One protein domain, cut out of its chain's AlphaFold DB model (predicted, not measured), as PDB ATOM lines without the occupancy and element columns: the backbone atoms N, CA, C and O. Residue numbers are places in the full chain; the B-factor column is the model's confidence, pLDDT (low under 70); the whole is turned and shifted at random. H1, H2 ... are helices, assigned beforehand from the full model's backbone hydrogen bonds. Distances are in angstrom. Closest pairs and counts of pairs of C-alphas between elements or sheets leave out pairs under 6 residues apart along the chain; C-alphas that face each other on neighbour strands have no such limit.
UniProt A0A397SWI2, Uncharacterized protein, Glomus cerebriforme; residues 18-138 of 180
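This is residues 18 to 138 of the 180 residues of an uncharacterized protein of Glomus cerebriforme (UniProt A0A397SWI2). One very long helix, H1, sticks out as an arm with residues 18 to 50; at its far end H2, H3 and H4 make a small head, H4 packing on H1. The printed part has 121 residues, with four named helices in the order H1 to H4: all helix. It is extended, radius of gyration of the C-alphas 25.5 A, spanning 88 by 26 by 23 A.

H1, residues 18 to 75, kinks by 26 degrees near residue 63. Its residues 55 to 65 alone touch H4, residues 121 to 138, at a steep tilt of 54 degrees, opposite ways; the closest C-alphas, Leu 58 and Ser 134, are 5.0 A apart. H2, residues 78 to 93, touches H3, residues 101 to 115, about perpendicular at 80 degrees, with residues 80 to 87 alone; closest C-alphas Ile 80 and Pro 106, 5.5 A. O i to N i+4 pairs are within hydrogen-bond range throughout H2 and H4, 51 of 54 in H1, 9 of 11 in H3.

H1 runs 85.0 A from C-alpha 18 (86.065, 43.082, 15.144); H4 ends at C-alpha 138 (49.491, 13.363, 48.872).

The printed part has no cut. Residue 138 alone has pLDDT under 70.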
ATOM      1  N   VAL A  18      86.033  44.531  14.898       88.75
ATOM      2  CA  VAL A  18      86.065  43.082  15.144       88.75
ATOM      3  C   VAL A  18      85.486  42.764  16.522       88.75
ATOM      4  O   VAL A  18      84.637  41.872  16.630       88.75
ATOM      5  N   ASP A  19      85.857  43.531  17.544       91.81
ATOM      6  CA  ASP A  19      85.343  43.365  18.904       91.81
ATOM      7  C   ASP A  19      83.847  43.671  18.989       91.81
ATOM      8  O   ASP A  19      83.084  42.875  19.541       91.81
ATOM      9  N   LEU A  20      83.379  44.744  18.344       92.44
ATOM     10  CA  LEU A  20      81.949  45.051  18.226       92.44
ATOM     11  C   LEU A  20      81.169  43.905  17.575       92.44
ATOM     12  O   LEU A  20      80.103  43.519  18.059       92.44
ATOM     13  N   LYS A  21      81.703  43.319  16.500       92.38
ATOM     14  CA  LYS A  21      81.076  42.184  15.812       92.38
ATOM     15  C   LYS A  21      81.030  40.935  16.694       92.38
ATOM     16  O   LYS A  21      80.029  40.214  16.667       92.38
ATOM     17  N   ASN A  22      82.088  40.661  17.454       94.31
ATOM     18  CA  ASN A  22      82.141  39.524  18.372       94.31
ATOM     19  C   ASN A  22      81.170  39.710  19.544       94.31
ATOM     20  O   ASN A  22      80.383  38.807  19.824       94.31
ATOM     21  N   ASN A  23      81.136  40.903  20.137       94.06
ATOM     22  CA  ASN A  23      80.200  41.259  21.203       94.06
ATOM     23  C   ASN A  23      78.746  41.159  20.726       94.06
ATOM     24  O   ASN A  23      77.904  40.583  21.411       94.06
ATOM     25  N   ALA A  24      78.440  41.639  19.515       94.06
ATOM     26  CA  ALA A  24      77.106  41.514  18.931       94.06
ATOM     27  C   ALA A  24      76.687  40.045  18.739       94.06
ATOM     28  O   ALA A  24      75.545  39.691  19.029       94.06
ATOM     29  N   LYS A  25      77.602  39.169  18.295       95.00
ATOM     30  CA  LYS A  25      77.328  37.725  18.186       95.00
ATOM     31  C   LYS A  25      77.045  37.097  19.547       95.00
ATOM     32  O   LYS A  25      76.042  36.401  19.676       95.00
ATOM     33  N   GLN A  26      77.878  37.383  20.546       95.69
ATOM     34  CA  GLN A  26      77.686  36.885  21.910       95.69
ATOM     35  C   GLN A  26      76.344  37.348  22.487       95.69
ATOM     36  O   GLN A  26      75.598  36.543  23.035       95.69
ATOM     37  N   LEU A  27      75.978  38.619  22.296       95.38
ATOM     38  CA  LEU A  27      74.678  39.147  22.719       95.38
ATOM     39  C   LEU A  27      73.508  38.416  22.053       95.38
ATOM     40  O   LEU A  27      72.520  38.107  22.716       95.38
ATOM     41  N   VAL A  28      73.609  38.110  20.757       96.06
ATOM     42  CA  VAL A  28      72.586  37.331  20.044       96.06
ATOM     43  C   VAL A  28      72.480  35.909  20.598       96.06
ATOM     44  O   VAL A  28      71.368  35.397  20.731       96.06
ATOM     45  N   GLU A  29      73.600  35.264  20.921       96.88
ATOM     46  CA  GLU A  29      73.609  33.932  21.539       96.88
ATOM     47  C   GLU A  29      72.970  33.952  22.930       96.88
ATOM     48  O   GLU A  29      72.047  33.175  23.174       96.88
ATOM     49  N   ILE A  30      73.347  34.914  23.780       96.50
ATOM     50  CA  ILE A  30      72.746  35.119  25.106       96.50
ATOM     51  C   ILE A  30      71.236  35.349  24.985       96.50
ATOM     52  O   ILE A  30      70.458  34.743  25.717       96.50
ATOM     53  N   MET A  31      70.785  36.185  24.044       95.12
ATOM     54  CA  MET A  31      69.353  36.432  23.834       95.12
ATOM     55  C   MET A  31      68.601  35.175  23.380       95.12
ATOM     56  O   MET A  31      67.469  34.941  23.808       95.12
ATOM     57  N   LYS A  32      69.210  34.341  22.528       95.50
ATOM     58  CA  LYS A  32      68.621  33.056  22.124       95.50
ATOM     59  C   LYS A  32      68.508  32.102  23.308       95.50
ATOM     60  O   LYS A  32      67.457  31.483  23.474       95.50
ATOM     61  N   GLU A  33      69.553  32.011  24.125       97.06
ATOM     62  CA  GLU A  33      69.572  31.176  25.324       97.06
ATOM     63  C   GLU A  33      68.528  31.649  26.342       97.06
ATOM     64  O   GLU A  33      67.696  30.855  26.775       97.06
ATOM     65  N   GLN A  34      68.462  32.953  26.627       95.75
ATOM     66  CA  GLN A  34      67.436  33.542  27.495       95.75
ATOM     67  C   GLN A  34      66.014  33.259  27.003       95.75
ATOM     68  O   GLN A  34      65.134  32.942  27.806       95.75
ATOM     69  N   ASN A  35      65.768  33.342  25.692       95.75
ATOM     70  CA  ASN A  35      64.461  33.013  25.125       95.75
ATOM     71  C   ASN A  35      64.127  31.522  25.293       95.75
ATOM     72  O   ASN A  35      62.979  31.183  25.576       95.75
ATOM     73  N   SER A  36      65.114  30.631  25.147       96.00
ATOM     74  CA  SER A  36      64.936  29.200  25.423       96.00
ATOM     75  C   SER A  36      64.597  28.962  26.894       96.00
ATOM     76  O   SER A  36      63.566  28.367  27.188       96.00
ATOM     77  N   ILE A  37      65.390  29.527  27.810       96.62
ATOM     78  CA  ILE A  37      65.172  29.430  29.260       96.62
ATOM     79  C   ILE A  37      63.781  29.948  29.633       96.62
ATOM     80  O   ILE A  37      63.072  29.323  30.415       96.62
ATOM     81  N   THR A  38      63.354  31.071  29.053       96.50
ATOM     82  CA  THR A  38      62.026  31.644  29.312       96.50
ATOM     83  C   THR A  38      60.913  30.689  28.883       96.50
ATOM     84  O   THR A  38      59.946  30.509  29.621       96.50
ATOM     85  N   LYS A  39      61.041  30.036  27.721       96.50
ATOM     86  CA  LYS A  39      60.070  29.027  27.269       96.50
ATOM     87  C   LYS A  39      60.033  27.823  28.202       96.50
ATOM     88  O   LYS A  39      58.943  27.383  28.559       96.50
ATOM     89  N   ASP A  40      61.193  27.338  28.632       97.31
ATOM     90  CA  ASP A  40      61.284  26.210  29.559       97.31
ATOM     91  C   ASP A  40      60.642  26.550  30.912       97.31
ATOM     92  O   ASP A  40      59.870  25.758  31.451       97.31
ATOM     93  N   ILE A  41      60.871  27.766  31.426       96.69
ATOM     94  CA  ILE A  41      60.215  28.270  32.641       96.69
ATOM     95  C   ILE A  41      58.696  28.301  32.467       96.69
ATOM     96  O   ILE A  41      57.984  27.836  33.353       96.69
ATOM     97  N   LEU A  42      58.185  28.816  31.345       95.88
ATOM     98  CA  LEU A  42      56.742  28.865  31.095       95.88
ATOM     99  C   LEU A  42      56.120  27.463  31.076       95.88
ATOM    100  O   LEU A  42      55.069  27.258  31.681       95.88
ATOM    101  N   ILE A  43      56.787  26.489  30.449       95.88
ATOM    102  CA  ILE A  43      56.344  25.087  30.440       95.88
ATOM    103  C   ILE A  43      56.312  24.523  31.867       95.88
ATOM    104  O   ILE A  43      55.325  23.907  32.266       95.88
ATOM    105  N   LEU A  44      57.361  24.758  32.659       94.81
ATOM    106  CA  LEU A  44      57.421  24.297  34.048       94.81
ATOM    107  C   LEU A  44      56.352  24.959  34.927       94.81
ATOM    108  O   LEU A  44      55.776  24.295  35.789       94.81
ATOM    109  N   MET A  45      56.067  26.247  34.717       91.44
ATOM    110  CA  MET A  45      55.016  26.965  35.442       91.44
ATOM    111  C   MET A  45      53.633  26.395  35.134       91.44
ATOM    112  O   MET A  45      52.855  26.186  36.063       91.44
ATOM    113  N   ASP A  46      53.343  26.089  33.869       90.31
ATOM    114  CA  ASP A  46      52.078  25.466  33.470       90.31
ATOM    115  C   ASP A  46      51.927  24.058  34.069       90.31
ATOM    116  O   ASP A  46      50.897  23.716  34.652       90.31
ATOM    117  N   GLN A  47      52.991  23.252  34.036       91.38
ATOM    118  CA  GLN A  47      53.006  21.934  34.679       91.38
ATOM    119  C   GLN A  47      52.798  22.024  36.197       91.38
ATOM    120  O   GLN A  47      52.063  21.213  36.775       91.38
ATOM    121  N   LEU A  48      53.423  23.003  36.856       87.50
ATOM    122  CA  LEU A  48      53.273  23.229  38.291       87.50
ATOM    123  C   LEU A  48      51.851  23.680  38.637       87.50
ATOM    124  O   LEU A  48      51.278  23.158  39.593       87.50
ATOM    125  N   LEU A  49      51.282  24.606  37.862       86.44
ATOM    126  CA  LEU A  49      49.913  25.080  38.041       86.44
ATOM    127  C   LEU A  49      48.923  23.921  37.907       86.44
ATOM    128  O   LEU A  49      48.180  23.654  38.847       86.44
ATOM    129  N   ASN A  50      49.014  23.150  36.821       81.19
ATOM    130  CA  ASN A  50      48.198  21.954  36.611       81.19
ATOM    131  C   ASN A  50      48.350  20.945  37.763       81.19
ATOM    132  O   ASN A  50      47.381  20.329  38.207       81.19
ATOM    133  N   THR A  51      49.565  20.763  38.286       81.81
ATOM    134  CA  THR A  51      49.813  19.872  39.433       81.81
ATOM    135  C   THR A  51      49.145  20.392  40.706       81.81
ATOM    136  O   THR A  51      48.555  19.610  41.454       81.81
ATOM    137  N   LEU A  52      49.231  21.698  40.969       75.94
ATOM    138  CA  LEU A  52      48.614  22.338  42.130       75.94
ATOM    139  C   LEU A  52      47.089  22.292  42.050       75.94
ATOM    140  O   LEU A  52      46.453  21.893  43.022       75.94
ATOM    141  N   GLU A  53      46.506  22.628  40.903       78.12
ATOM    142  CA  GLU A  53      45.061  22.568  40.671       78.12
ATOM    143  C   GLU A  53      44.525  21.148  40.861       78.12
ATOM    144  O   GLU A  53      43.560  20.939  41.600       78.12
ATOM    145  N   ASN A  54      45.209  20.148  40.291       79.56
ATOM    146  CA  ASN A  54      44.857  18.744  40.484       79.56
ATOM    147  C   ASN A  54      44.948  18.327  41.955       79.56
ATOM    148  O   ASN A  54      44.041  17.665  42.460       79.56
ATOM    149  N   LYS A  55      46.014  18.713  42.667       78.19
ATOM    150  CA  LYS A  55      46.146  18.416  44.100       78.19
ATOM    151  C   LYS A  55      45.038  19.080  44.909       78.19
ATOM    152  O   LYS A  55      44.414  18.398  45.714       78.19
ATOM    153  N   ASN A  56      44.744  20.352  44.670       75.44
ATOM    154  CA  ASN A  56      43.679  21.063  45.374       75.44
ATOM    155  C   ASN A  56      42.326  20.376  45.161       75.44
ATOM    156  O   ASN A  56      41.679  20.006  46.137       75.44
ATOM    157  N   ALA A  57      41.968  20.054  43.912       72.81
ATOM    158  CA  ALA A  57      40.754  19.298  43.614       72.81
ATOM    159  C   ALA A  57      40.731  17.937  44.341       72.81
ATOM    160  O   ALA A  57      39.744  17.565  44.977       72.81
ATOM    161  N   LEU A  58      41.838  17.191  44.302       77.94
ATOM    162  CA  LEU A  58      41.962  15.919  45.012       77.94
ATOM    163  C   LEU A  58      41.846  16.064  46.532       77.94
ATOM    164  O   LEU A  58      41.375  15.126  47.170       77.94
ATOM    165  N   SER A  59      42.296  17.167  47.127       75.50
ATOM    166  CA  SER A  59      42.162  17.426  48.564       75.50
ATOM    167  C   SER A  59      40.721  17.764  48.922       75.50
ATOM    168  O   SER A  59      40.117  17.083  49.750       75.50
ATOM    169  N   ASP A  60      40.161  18.772  48.256       74.31
ATOM    170  CA  ASP A  60      38.869  19.363  48.601       74.31
ATOM    171  C   ASP A  60      37.739  18.344  48.461       74.31
ATOM    172  O   ASP A  60      36.931  18.152  49.371       74.31
ATOM    173  N   TYR A  61      37.706  17.614  47.344       78.62
ATOM    174  CA  TYR A  61      36.623  16.672  47.072       78.62
ATOM    175  C   TYR A  61      36.800  15.320  47.772       78.62
ATOM    176  O   TYR A  61      35.811  14.610  47.971       78.62
ATOM    177  N   ARG A  62      38.014  14.949  48.211       85.38
ATOM    178  CA  ARG A  62      38.242  13.692  48.956       85.38
ATOM    179  C   ARG A  62      37.398  13.637  50.222       85.38
ATOM    180  O   ARG A  62      36.832  12.584  50.533       85.38
ATOM    181  N   ASP A  63      37.319  14.750  50.938       81.75
ATOM    182  CA  ASP A  63      36.600  14.811  52.205       81.75
ATOM    183  C   ASP A  63      35.083  14.732  51.962       81.75
ATOM    184  O   ASP A  63      34.390  13.970  52.638       81.75
ATOM    185  N   TRP A  64      34.570  15.363  50.900       84.88
ATOM    186  CA  TRP A  64      33.177  15.199  50.461       84.88
ATOM    187  C   TRP A  64      32.841  13.761  50.056       84.88
ATOM    188  O   TRP A  64      31.799  13.236  50.447       84.88
ATOM    189  N   ILE A  65      33.746  13.072  49.355       89.81
ATOM    190  CA  ILE A  65      33.593  11.646  49.030       89.81
ATOM    191  C   ILE A  65      33.598  10.800  50.311       89.81
ATOM    192  O   ILE A  65      32.870   9.808  50.416       89.81
ATOM    193  N   MET A  66      34.401  11.157  51.317       89.06
ATOM    194  CA  MET A  66      34.360  10.501  52.625       89.06
ATOM    195  C   MET A  66      33.005  10.702  53.314       89.06
ATOM    196  O   MET A  66      32.432   9.712  53.774       89.06
ATOM    197  N   TYR A  67      32.467  11.923  53.335       90.31
ATOM    198  CA  TYR A  67      31.134  12.195  53.880       90.31
ATOM    199  C   TYR A  67      30.042  11.422  53.139       90.31
ATOM    200  O   TYR A  67      29.216  10.771  53.776       90.31
ATOM    201  N   PHE A  68      30.081  11.396  51.807       91.12
ATOM    202  CA  PHE A  68      29.137  10.619  51.008       91.12
ATOM    203  C   PHE A  68      29.186   9.122  51.351       91.12
ATOM    204  O   PHE A  68      28.151   8.499  51.574       91.12
ATOM    205  N   ASN A  69      30.385   8.550  51.513       93.44
ATOM    206  CA  ASN A  69      30.553   7.158  51.947       93.44
ATOM    207  C   ASN A  69      29.987   6.887  53.350       93.44
ATOM    208  O   ASN A  69      29.480   5.795  53.605       93.44
ATOM    209  N   LEU A  70      30.077   7.853  54.271       92.31
ATOM    210  CA  LEU A  70      29.462   7.734  55.595       92.31
ATOM    211  C   LEU A  70      27.937   7.690  55.489       92.31
ATOM    212  O   LEU A  70      27.320   6.860  56.151       92.31
ATOM    213  N   VAL A  71      27.339   8.508  54.621       92.62
ATOM    214  CA  VAL A  71      25.893   8.476  54.359       92.62
ATOM    215  C   VAL A  71      25.495   7.148  53.714       92.62
ATOM    216  O   VAL A  71      24.603   6.478  54.230       92.62
ATOM    217  N   LEU A  72      26.191   6.699  52.665       91.94
ATOM    218  CA  LEU A  72      25.923   5.407  52.015       91.94
ATOM    219  C   LEU A  72      25.997   4.231  52.992       91.94
ATOM    220  O   LEU A  72      25.150   3.340  52.947       91.94
ATOM    221  N   LYS A  73      26.954   4.251  53.926       93.62
ATOM    222  CA  LYS A  73      27.063   3.244  54.989       93.62
ATOM    223  C   LYS A  73      25.790   3.140  55.834       93.62
ATOM    224  O   LYS A  73      25.475   2.051  56.290       93.62
ATOM    225  N   THR A  74      25.079   4.245  56.061       93.69
ATOM    226  CA  THR A  74      23.812   4.239  56.820       93.69
ATOM    227  C   THR A  74      22.611   3.755  56.010       93.69
ATOM    228  O   THR A  74      21.588   3.406  56.590       93.69
ATOM    229  N   LYS A  75      22.727   3.732  54.678       93.88
ATOM    230  CA  LYS A  75      21.665   3.316  53.748       93.88
ATOM    231  C   LYS A  75      21.705   1.826  53.417       93.88
ATOM    232  O   LYS A  75      20.770   1.309  52.818       93.88
ATOM    233  N   LEU A  76      22.786   1.149  53.787       94.38
ATOM    234  CA  LEU A  76      23.013  -0.267  53.539       94.38
ATOM    235  C   LEU A  76      23.180  -1.004  54.864       94.38
ATOM    236  O   LEU A  76      23.698  -0.456  55.838       94.38
ATOM    237  N   GLU A  77      22.809  -2.281  54.891       94.75
ATOM    238  CA  GLU A  77      23.123  -3.124  56.039       94.75
ATOM    239  C   GLU A  77      24.647  -3.198  56.262       94.75
ATOM    240  O   GLU A  77      25.412  -3.270  55.293       94.75
ATOM    241  N   PRO A  78      25.138  -3.252  57.518       94.44
ATOM    242  CA  PRO A  78      26.575  -3.191  57.807       94.44
ATOM    243  C   PRO A  78      27.427  -4.242  57.076       94.44
ATOM    244  O   PRO A  78      28.549  -3.956  56.637       94.44
ATOM    245  N   LYS A  79      26.895  -5.462  56.923       95.00
ATOM    246  CA  LYS A  79      27.560  -6.556  56.202       95.00
ATOM    247  C   LYS A  79      27.651  -6.259  54.704       95.00
ATOM    248  O   LYS A  79      28.729  -6.397  54.126       95.00
ATOM    249  N   ILE A  80      26.555  -5.790  54.111       95.19
ATOM    250  CA  ILE A  80      26.485  -5.410  52.697       95.19
ATOM    251  C   ILE A  80      27.431  -4.250  52.412       95.19
ATOM    252  O   ILE A  80      28.231  -4.336  51.486       95.19
ATOM    253  N   TRP A  81      27.433  -3.210  53.250       96.56
ATOM    254  CA  TRP A  81      28.369  -2.093  53.108       96.56
ATOM    255  C   TRP A  81      29.829  -2.554  53.109       96.56
ATOM    256  O   TRP A  81      30.633  -2.093  52.299       96.56
ATOM    257  N   THR A  82      30.182  -3.485  53.998       94.69
ATOM    258  CA  THR A  82      31.545  -4.027  54.067       94.69
ATOM    259  C   THR A  82      31.924  -4.745  52.770       94.69
ATOM    260  O   THR A  82      33.012  -4.514  52.241       94.69
ATOM    261  N   MET A  83      31.018  -5.562  52.224       95.81
ATOM    262  CA  MET A  83      31.221  -6.265  50.953       95.81
ATOM    263  C   MET A  83      31.323  -5.299  49.769       95.81
ATOM    264  O   MET A  83      32.272  -5.388  48.996       95.81
ATOM    265  N   VAL A  84      30.405  -4.334  49.672       96.25
ATOM    266  CA  VAL A  84      30.405  -3.281  48.646       96.25
ATOM    267  C   VAL A  84      31.713  -2.506  48.665       96.25
ATOM    268  O   VAL A  84      32.365  -2.359  47.634       96.25
ATOM    269  N   LYS A  85      32.128  -2.033  49.846       94.50
ATOM    270  CA  LYS A  85      33.365  -1.273  49.995       94.50
ATOM    271  C   LYS A  85      34.554  -2.087  49.491       94.50
ATOM    272  O   LYS A  85      35.347  -1.565  48.719       94.50
ATOM    273  N   LEU A  86      34.676  -3.353  49.888       92.75
ATOM    274  CA  LEU A  86      35.772  -4.211  49.432       92.75
ATOM    275  C   LEU A  86      35.729  -4.450  47.917       92.75
ATOM    276  O   LEU A  86      36.757  -4.295  47.265       92.75
ATOM    277  N   ALA A  87      34.559  -4.765  47.364       95.19
ATOM    278  CA  ALA A  87      34.376  -5.052  45.945       95.19
ATOM    279  C   ALA A  87      34.741  -3.847  45.063       95.19
ATOM    280  O   ALA A  87      35.537  -3.974  44.134       95.19
ATOM    281  N   VAL A  88      34.222  -2.658  45.389       94.94
ATOM    282  CA  VAL A  88      34.488  -1.424  44.629       94.94
ATOM    283  C   VAL A  88      35.957  -1.028  44.737       94.94
ATOM    284  O   VAL A  88      36.592  -0.755  43.723       94.94
ATOM    285  N   TYR A  89      36.533  -1.051  45.945       90.44
ATOM    286  CA  TYR A  89      37.953  -0.739  46.120       90.44
ATOM    287  C   TYR A  89      38.847  -1.706  45.344       90.44
ATOM    288  O   TYR A  89      39.770  -1.261  44.672       90.44
ATOM    289  N   LYS A  90      38.567  -3.011  45.412       89.75
ATOM    290  CA  LYS A  90      39.317  -4.032  44.679       89.75
ATOM    291  C   LYS A  90      39.207  -3.824  43.176       89.75
ATOM    292  O   LYS A  90      40.219  -3.848  42.494       89.75
ATOM    293  N   LYS A  91      38.001  -3.575  42.661       91.00
ATOM    294  CA  LYS A  91      37.789  -3.317  41.235       91.00
ATOM    295  C   LYS A  91      38.574  -2.095  40.755       91.00
ATOM    296  O   LYS A  91      39.246  -2.184  39.738       91.00
ATOM    297  N   VAL A  92      38.503  -0.990  41.495       88.62
ATOM    298  CA  VAL A  92      39.168   0.271  41.139       88.62
ATOM    299  C   VAL A  92      40.691   0.165  41.236       88.62
ATOM    300  O   VAL A  92      41.386   0.683  40.372       88.62
ATOM    301  N   VAL A  93      41.219  -0.477  42.283       82.06
ATOM    302  CA  VAL A  93      42.672  -0.604  42.498       82.06
ATOM    303  C   VAL A  93      43.301  -1.627  41.555       82.06
ATOM    304  O   VAL A  93      44.389  -1.382  41.051       82.06
ATOM    305  N   ASP A  94      42.626  -2.750  41.313       83.69
ATOM    306  CA  ASP A  94      43.121  -3.819  40.439       83.69
ATOM    307  C   ASP A  94      42.701  -3.614  38.964       83.69
ATOM    308  O   ASP A  94      42.856  -4.531  38.160       83.69
ATOM    309  N   GLU A  95      42.089  -2.470  38.625       82.12
ATOM    310  CA  GLU A  95      41.577  -2.116  37.287       82.12
ATOM    311  C   GLU A  95      40.712  -3.213  36.632       82.12
ATOM    312  O   GLU A  95      40.756  -3.474  35.428       82.12
ATOM    313  N   LYS A  96      39.890  -3.897  37.437       81.00
ATOM    314  CA  LYS A  96      39.061  -5.003  36.941       81.00
ATOM    315  C   LYS A  96      37.885  -4.487  36.132       81.00
ATOM    316  O   LYS A  96      37.193  -3.553  36.525       81.00
ATOM    317  N   MET A  97      37.563  -5.198  35.056       81.38
ATOM    318  CA  MET A  97      36.387  -4.888  34.242       81.38
ATOM    319  C   MET A  97      35.072  -5.177  34.991       81.38
ATOM    320  O   MET A  97      34.139  -4.376  34.947       81.38
ATOM    321  N   ASN A  98      35.006  -6.295  35.726       88.44
ATOM    322  CA  ASN A  98      33.775  -6.814  36.329       88.44
ATOM    323  C   ASN A  98      33.943  -7.179  37.813       88.44
ATOM    324  O   ASN A  98      35.033  -7.530  38.264       88.44
ATOM    325  N   TYR A  99      32.826  -7.142  38.539       92.12
ATOM    326  CA  TYR A  99      32.696  -7.675  39.895       92.12
ATOM    327  C   TYR A  99      32.610  -9.206  39.884       92.12
ATOM    328  O   TYR A  99      32.099  -9.793  38.927       92.12
ATOM    329  N   ALA A 100      33.073  -9.854  40.952       91.44
ATOM    330  CA  ALA A 100      32.903 -11.295  41.125       91.44
ATOM    331  C   ALA A 100      31.422 -11.660  41.347       91.44
ATOM    332  O   ALA A 100      30.635 -10.836  41.810       91.44
ATOM    333  N   GLU A 101      31.033 -12.913  41.081       91.94
ATOM    334  CA  GLU A 101      29.637 -13.363  41.252       91.94
ATOM    335  C   GLU A 101      29.094 -13.099  42.662       91.94
ATOM    336  O   GLU A 101      27.997 -12.570  42.819       91.94
ATOM    337  N   VAL A 102      29.904 -13.372  43.690       91.56
ATOM    338  CA  VAL A 102      29.550 -13.134  45.103       91.56
ATOM    339  C   VAL A 102      29.394 -11.649  45.455       91.56
ATOM    340  O   VAL A 102      28.820 -11.318  46.485       91.56
ATOM    341  N   GLU A 103      29.905 -10.750  44.612       94.31
ATOM    342  CA  GLU A 103      29.851  -9.298  44.802       94.31
ATOM    343  C   GLU A 103      28.653  -8.674  44.066       94.31
ATOM    344  O   GLU A 103      28.265  -7.551  44.383       94.31
ATOM    345  N   LYS A 104      28.019  -9.381  43.117       94.50
ATOM    346  CA  LYS A 104      26.921  -8.825  42.304       94.50
ATOM    347  C   LYS A 104      25.707  -8.413  43.127       94.50
ATOM    348  O   LYS A 104      25.132  -7.362  42.859       94.50
ATOM    349  N   GLU A 105      25.310  -9.225  44.104       96.44
ATOM    350  CA  GLU A 105      24.157  -8.927  44.958       96.44
ATOM    351  C   GLU A 105      24.408  -7.682  45.833       96.44
ATOM    352  O   GLU A 105      23.630  -6.728  45.702       96.44
ATOM    353  N   PRO A 106      25.537  -7.569  46.566       96.38
ATOM    354  CA  PRO A 106      25.858  -6.348  47.303       96.38
ATOM    355  C   PRO A 106      25.955  -5.106  46.404       96.38
ATOM    356  O   PRO A 106      25.450  -4.037  46.750       96.38
ATOM    357  N   ILE A 107      26.562  -5.232  45.218       97.31
ATOM    358  CA  ILE A 107      26.667  -4.132  44.247       97.31
ATOM    359  C   ILE A 107      25.297  -3.729  43.687       97.31
ATOM    360  O   ILE A 107      25.055  -2.546  43.449       97.31
ATOM    361  N   SER A 108      24.373  -4.675  43.515       96.88
ATOM    362  CA  SER A 108      22.991  -4.378  43.120       96.88
ATOM    363  C   SER A 108      22.260  -3.566  44.194       96.88
ATOM    364  O   SER A 108      21.558  -2.604  43.869       96.88
ATOM    365  N   GLN A 109      22.481  -3.877  45.477       97.19
ATOM    366  CA  GLN A 109      21.939  -3.072  46.575       97.19
ATOM    367  C   GLN A 109      22.516  -1.652  46.578       97.19
ATOM    368  O   GLN A 109      21.754  -0.686  46.638       97.19
ATOM    369  N   LEU A 110      23.840  -1.508  46.418       97.19
ATOM    370  CA  LEU A 110      24.466  -0.192  46.245       97.19
ATOM    371  C   LEU A 110      23.838   0.566  45.068       97.19
ATOM    372  O   LEU A 110      23.487   1.733  45.209       97.19
ATOM    373  N   LYS A 111      23.651  -0.097  43.919       97.06
ATOM    374  CA  LYS A 111      23.051   0.511  42.724       97.06
ATOM    375  C   LYS A 111      21.662   1.073  43.018       97.06
ATOM    376  O   LYS A 111      21.324   2.127  42.494       97.06
ATOM    377  N   ASN A 112      20.856   0.390  43.824       96.75
ATOM    378  CA  ASN A 112      19.527   0.879  44.182       96.75
ATOM    379  C   ASN A 112      19.586   2.129  45.064       96.75
ATOM    380  O   ASN A 112      18.861   3.074  44.780       96.75
ATOM    381  N   VAL A 113      20.492   2.174  46.045       96.06
ATOM    382  CA  VAL A 113      20.706   3.374  46.872       96.06
ATOM    383  C   VAL A 113      21.206   4.548  46.024       96.06
ATOM    384  O   VAL A 113      20.719   5.664  46.156       96.06
ATOM    385  N   LEU A 114      22.148   4.313  45.106       94.69
ATOM    386  CA  LEU A 114      22.704   5.375  44.259       94.69
ATOM    387  C   LEU A 114      21.683   5.968  43.274       94.69
ATOM    388  O   LEU A 114      21.788   7.145  42.925       94.69
ATOM    389  N   LYS A 115      20.661   5.204  42.863       95.00
ATOM    390  CA  LYS A 115      19.561   5.736  42.037       95.00
ATOM    391  C   LYS A 115      18.805   6.870  42.729       95.00
ATOM    392  O   LYS A 115      18.333   7.758  42.028       95.00
ATOM    393  N   GLU A 116      18.717   6.874  44.063       93.88
ATOM    394  CA  GLU A 116      18.053   7.948  44.825       93.88
ATOM    395  C   GLU A 116      18.700   9.319  44.577       93.88
ATOM    396  O   GLU A 116      18.044  10.349  44.708       93.88
ATOM    397  N   VAL A 117      19.978   9.330  44.187       91.44
ATOM    398  CA  VAL A 117      20.760  10.537  43.885       91.44
ATOM    399  C   VAL A 117      21.189  10.606  42.416       91.44
ATOM    400  O   VAL A 117      22.110  11.344  42.080       91.44
ATOM    401  N   ASN A 118      20.534   9.834  41.542       92.94
ATOM    402  CA  ASN A 118      20.834   9.750  40.110       92.94
ATOM    403  C   ASN A 118      22.320   9.466  39.801       92.94
ATOM    404  O   ASN A 118      22.887  10.031  38.872       92.94
ATOM    405  N   MET A 119      22.950   8.594  40.593       92.31
ATOM    406  CA  MET A 119      24.347   8.199  40.414       92.31
ATOM    407  C   MET A 119      24.439   6.760  39.905       92.31
ATOM    408  O   MET A 119      23.789   5.840  40.408       92.31
ATOM    409  N   SER A 120      25.275   6.545  38.899       94.50
ATOM    410  CA  SER A 120      25.629   5.220  38.407       94.50
ATOM    411  C   SER A 120      26.740   4.586  39.248       94.50
ATOM    412  O   SER A 120      27.518   5.252  39.932       94.50
ATOM    413  N   ILE A 121      26.864   3.259  39.158       94.88
ATOM    414  CA  ILE A 121      27.982   2.537  39.783       94.88
ATOM    415  C   ILE A 121      29.325   3.008  39.218       94.88
ATOM    416  O   ILE A 121      30.285   3.122  39.970       94.88
ATOM    417  N   TYR A 122      29.384   3.327  37.924       92.69
ATOM    418  CA  TYR A 122      30.599   3.821  37.284       92.69
ATOM    419  C   TYR A 122      31.024   5.192  37.831       92.69
ATOM    420  O   TYR A 122      32.180   5.374  38.195       92.69
ATOM    421  N   GLU A 123      30.094   6.137  37.978       90.44
ATOM    422  CA  GLU A 123      30.400   7.439  38.590       90.44
ATOM    423  C   GLU A 123      30.874   7.278  40.036       90.44
ATOM    424  O   GLU A 123      31.841   7.911  40.449       90.44
ATOM    425  N   TYR A 124      30.264   6.368  40.797       95.06
ATOM    426  CA  TYR A 124      30.739   6.058  42.140       95.06
ATOM    427  C   TYR A 124      32.145   5.424  42.147       95.06
ATOM    428  O   TYR A 124      32.979   5.792  42.975       95.06
ATOM    429  N   GLU A 125      32.449   4.515  41.214       92.81
ATOM    430  CA  GLU A 125      33.800   3.966  41.018       92.81
ATOM    431  C   GLU A 125      34.820   5.086  40.737       92.81
ATOM    432  O   GLU A 125      35.903   5.071  41.328       92.81
ATOM    433  N   LEU A 126      34.462   6.096  39.931       90.88
ATOM    434  CA  LEU A 126      35.301   7.278  39.683       90.88
ATOM    435  C   LEU A 126      35.558   8.092  40.960       90.88
ATOM    436  O   LEU A 126      36.684   8.540  41.177       90.88
ATOM    437  N   LEU A 127      34.567   8.240  41.845       92.12
ATOM    438  CA  LEU A 127      34.765   8.894  43.148       92.12
ATOM    439  C   LEU A 127      35.749   8.112  44.029       92.12
ATOM    440  O   LEU A 127      36.632   8.691  44.669       92.12
ATOM    441  N   ILE A 128      35.644   6.782  44.058       92.19
ATOM    442  CA  ILE A 128      36.589   5.943  44.807       92.19
ATOM    443  C   ILE A 128      37.990   6.007  44.190       92.19
ATOM    444  O   ILE A 128      38.975   6.099  44.930       92.19
ATOM    445  N   TRP A 129      38.091   6.027  42.861       88.25
ATOM    446  CA  TRP A 129      39.352   6.230  42.152       88.25
ATOM    447  C   TRP A 129      39.985   7.573  42.510       88.25
ATOM    448  O   TRP A 129      41.144   7.604  42.916       88.25
ATOM    449  N   MET A 130      39.216   8.662  42.475       84.69
ATOM    450  CA  MET A 130      39.684   9.999  42.841       84.69
ATOM    451  C   MET A 130      40.222  10.031  44.275       84.69
ATOM    452  O   MET A 130      41.308  10.548  44.530       84.69
ATOM    453  N   LYS A 131      39.508   9.415  45.220       84.44
ATOM    454  CA  LYS A 131      39.958   9.294  46.612       84.44
ATOM    455  C   LYS A 131      41.260   8.493  46.737       84.44
ATOM    456  O   LYS A 131      42.126   8.853  47.535       84.44
ATOM    457  N   ASN A 132      41.413   7.415  45.968       81.19
ATOM    458  CA  ASN A 132      42.646   6.625  45.939       81.19
ATOM    459  C   ASN A 132      43.808   7.409  45.318       81.19
ATOM    460  O   ASN A 132      44.904   7.399  45.880       81.19
ATOM    461  N   LYS A 133      43.553   8.134  44.223       80.88
ATOM    462  CA  LYS A 133      44.520   9.021  43.573       80.88
ATOM    463  C   LYS A 133      44.969  10.133  44.516       80.88
ATOM    464  O   LYS A 133      46.163  10.328  44.672       80.88
ATOM    465  N   SER A 134      44.041  10.772  45.229       76.75
ATOM    466  CA  SER A 134      44.346  11.752  46.279       76.75
ATOM    467  C   SER A 134      45.307  11.165  47.317       76.75
ATOM    468  O   SER A 134      46.396  11.689  47.534       76.75
ATOM    469  N   ASN A 135      44.985  10.000  47.886       71.94
ATOM    470  CA  ASN A 135      45.875   9.348  48.849       71.94
ATOM    471  C   ASN A 135      47.268   9.034  48.270       71.94
ATOM    472  O   ASN A 135      48.248   9.115  49.003       71.94
ATOM    473  N   HIS A 136      47.375   8.673  46.992       71.00
ATOM    474  CA  HIS A 136      48.658   8.428  46.331       71.00
ATOM    475  C   HIS A 136      49.460   9.726  46.115       71.00
ATOM    476  O   HIS A 136      50.612   9.818  46.535       71.00
ATOM    477  N   GLU A 137      48.828  10.757  45.554       70.25
ATOM    478  CA  GLU A 137      49.431  12.062  45.238       70.25
ATOM    479  C   GLU A 137      49.882  12.836  46.489       70.25
ATOM    480  O   GLU A 137      50.900  13.530  46.471       70.25
ATOM    481  N   PHE A 138      49.152  12.706  47.604       63.78
ATOM    482  CA  PHE A 138      49.491  13.363  48.872       63.78
ATOM    483  C   PHE A 138      50.494  12.588  49.728       63.78
ATOM    484  O   PHE A 138      51.169  13.186  50.569       63.78
TER     485      PHE A 138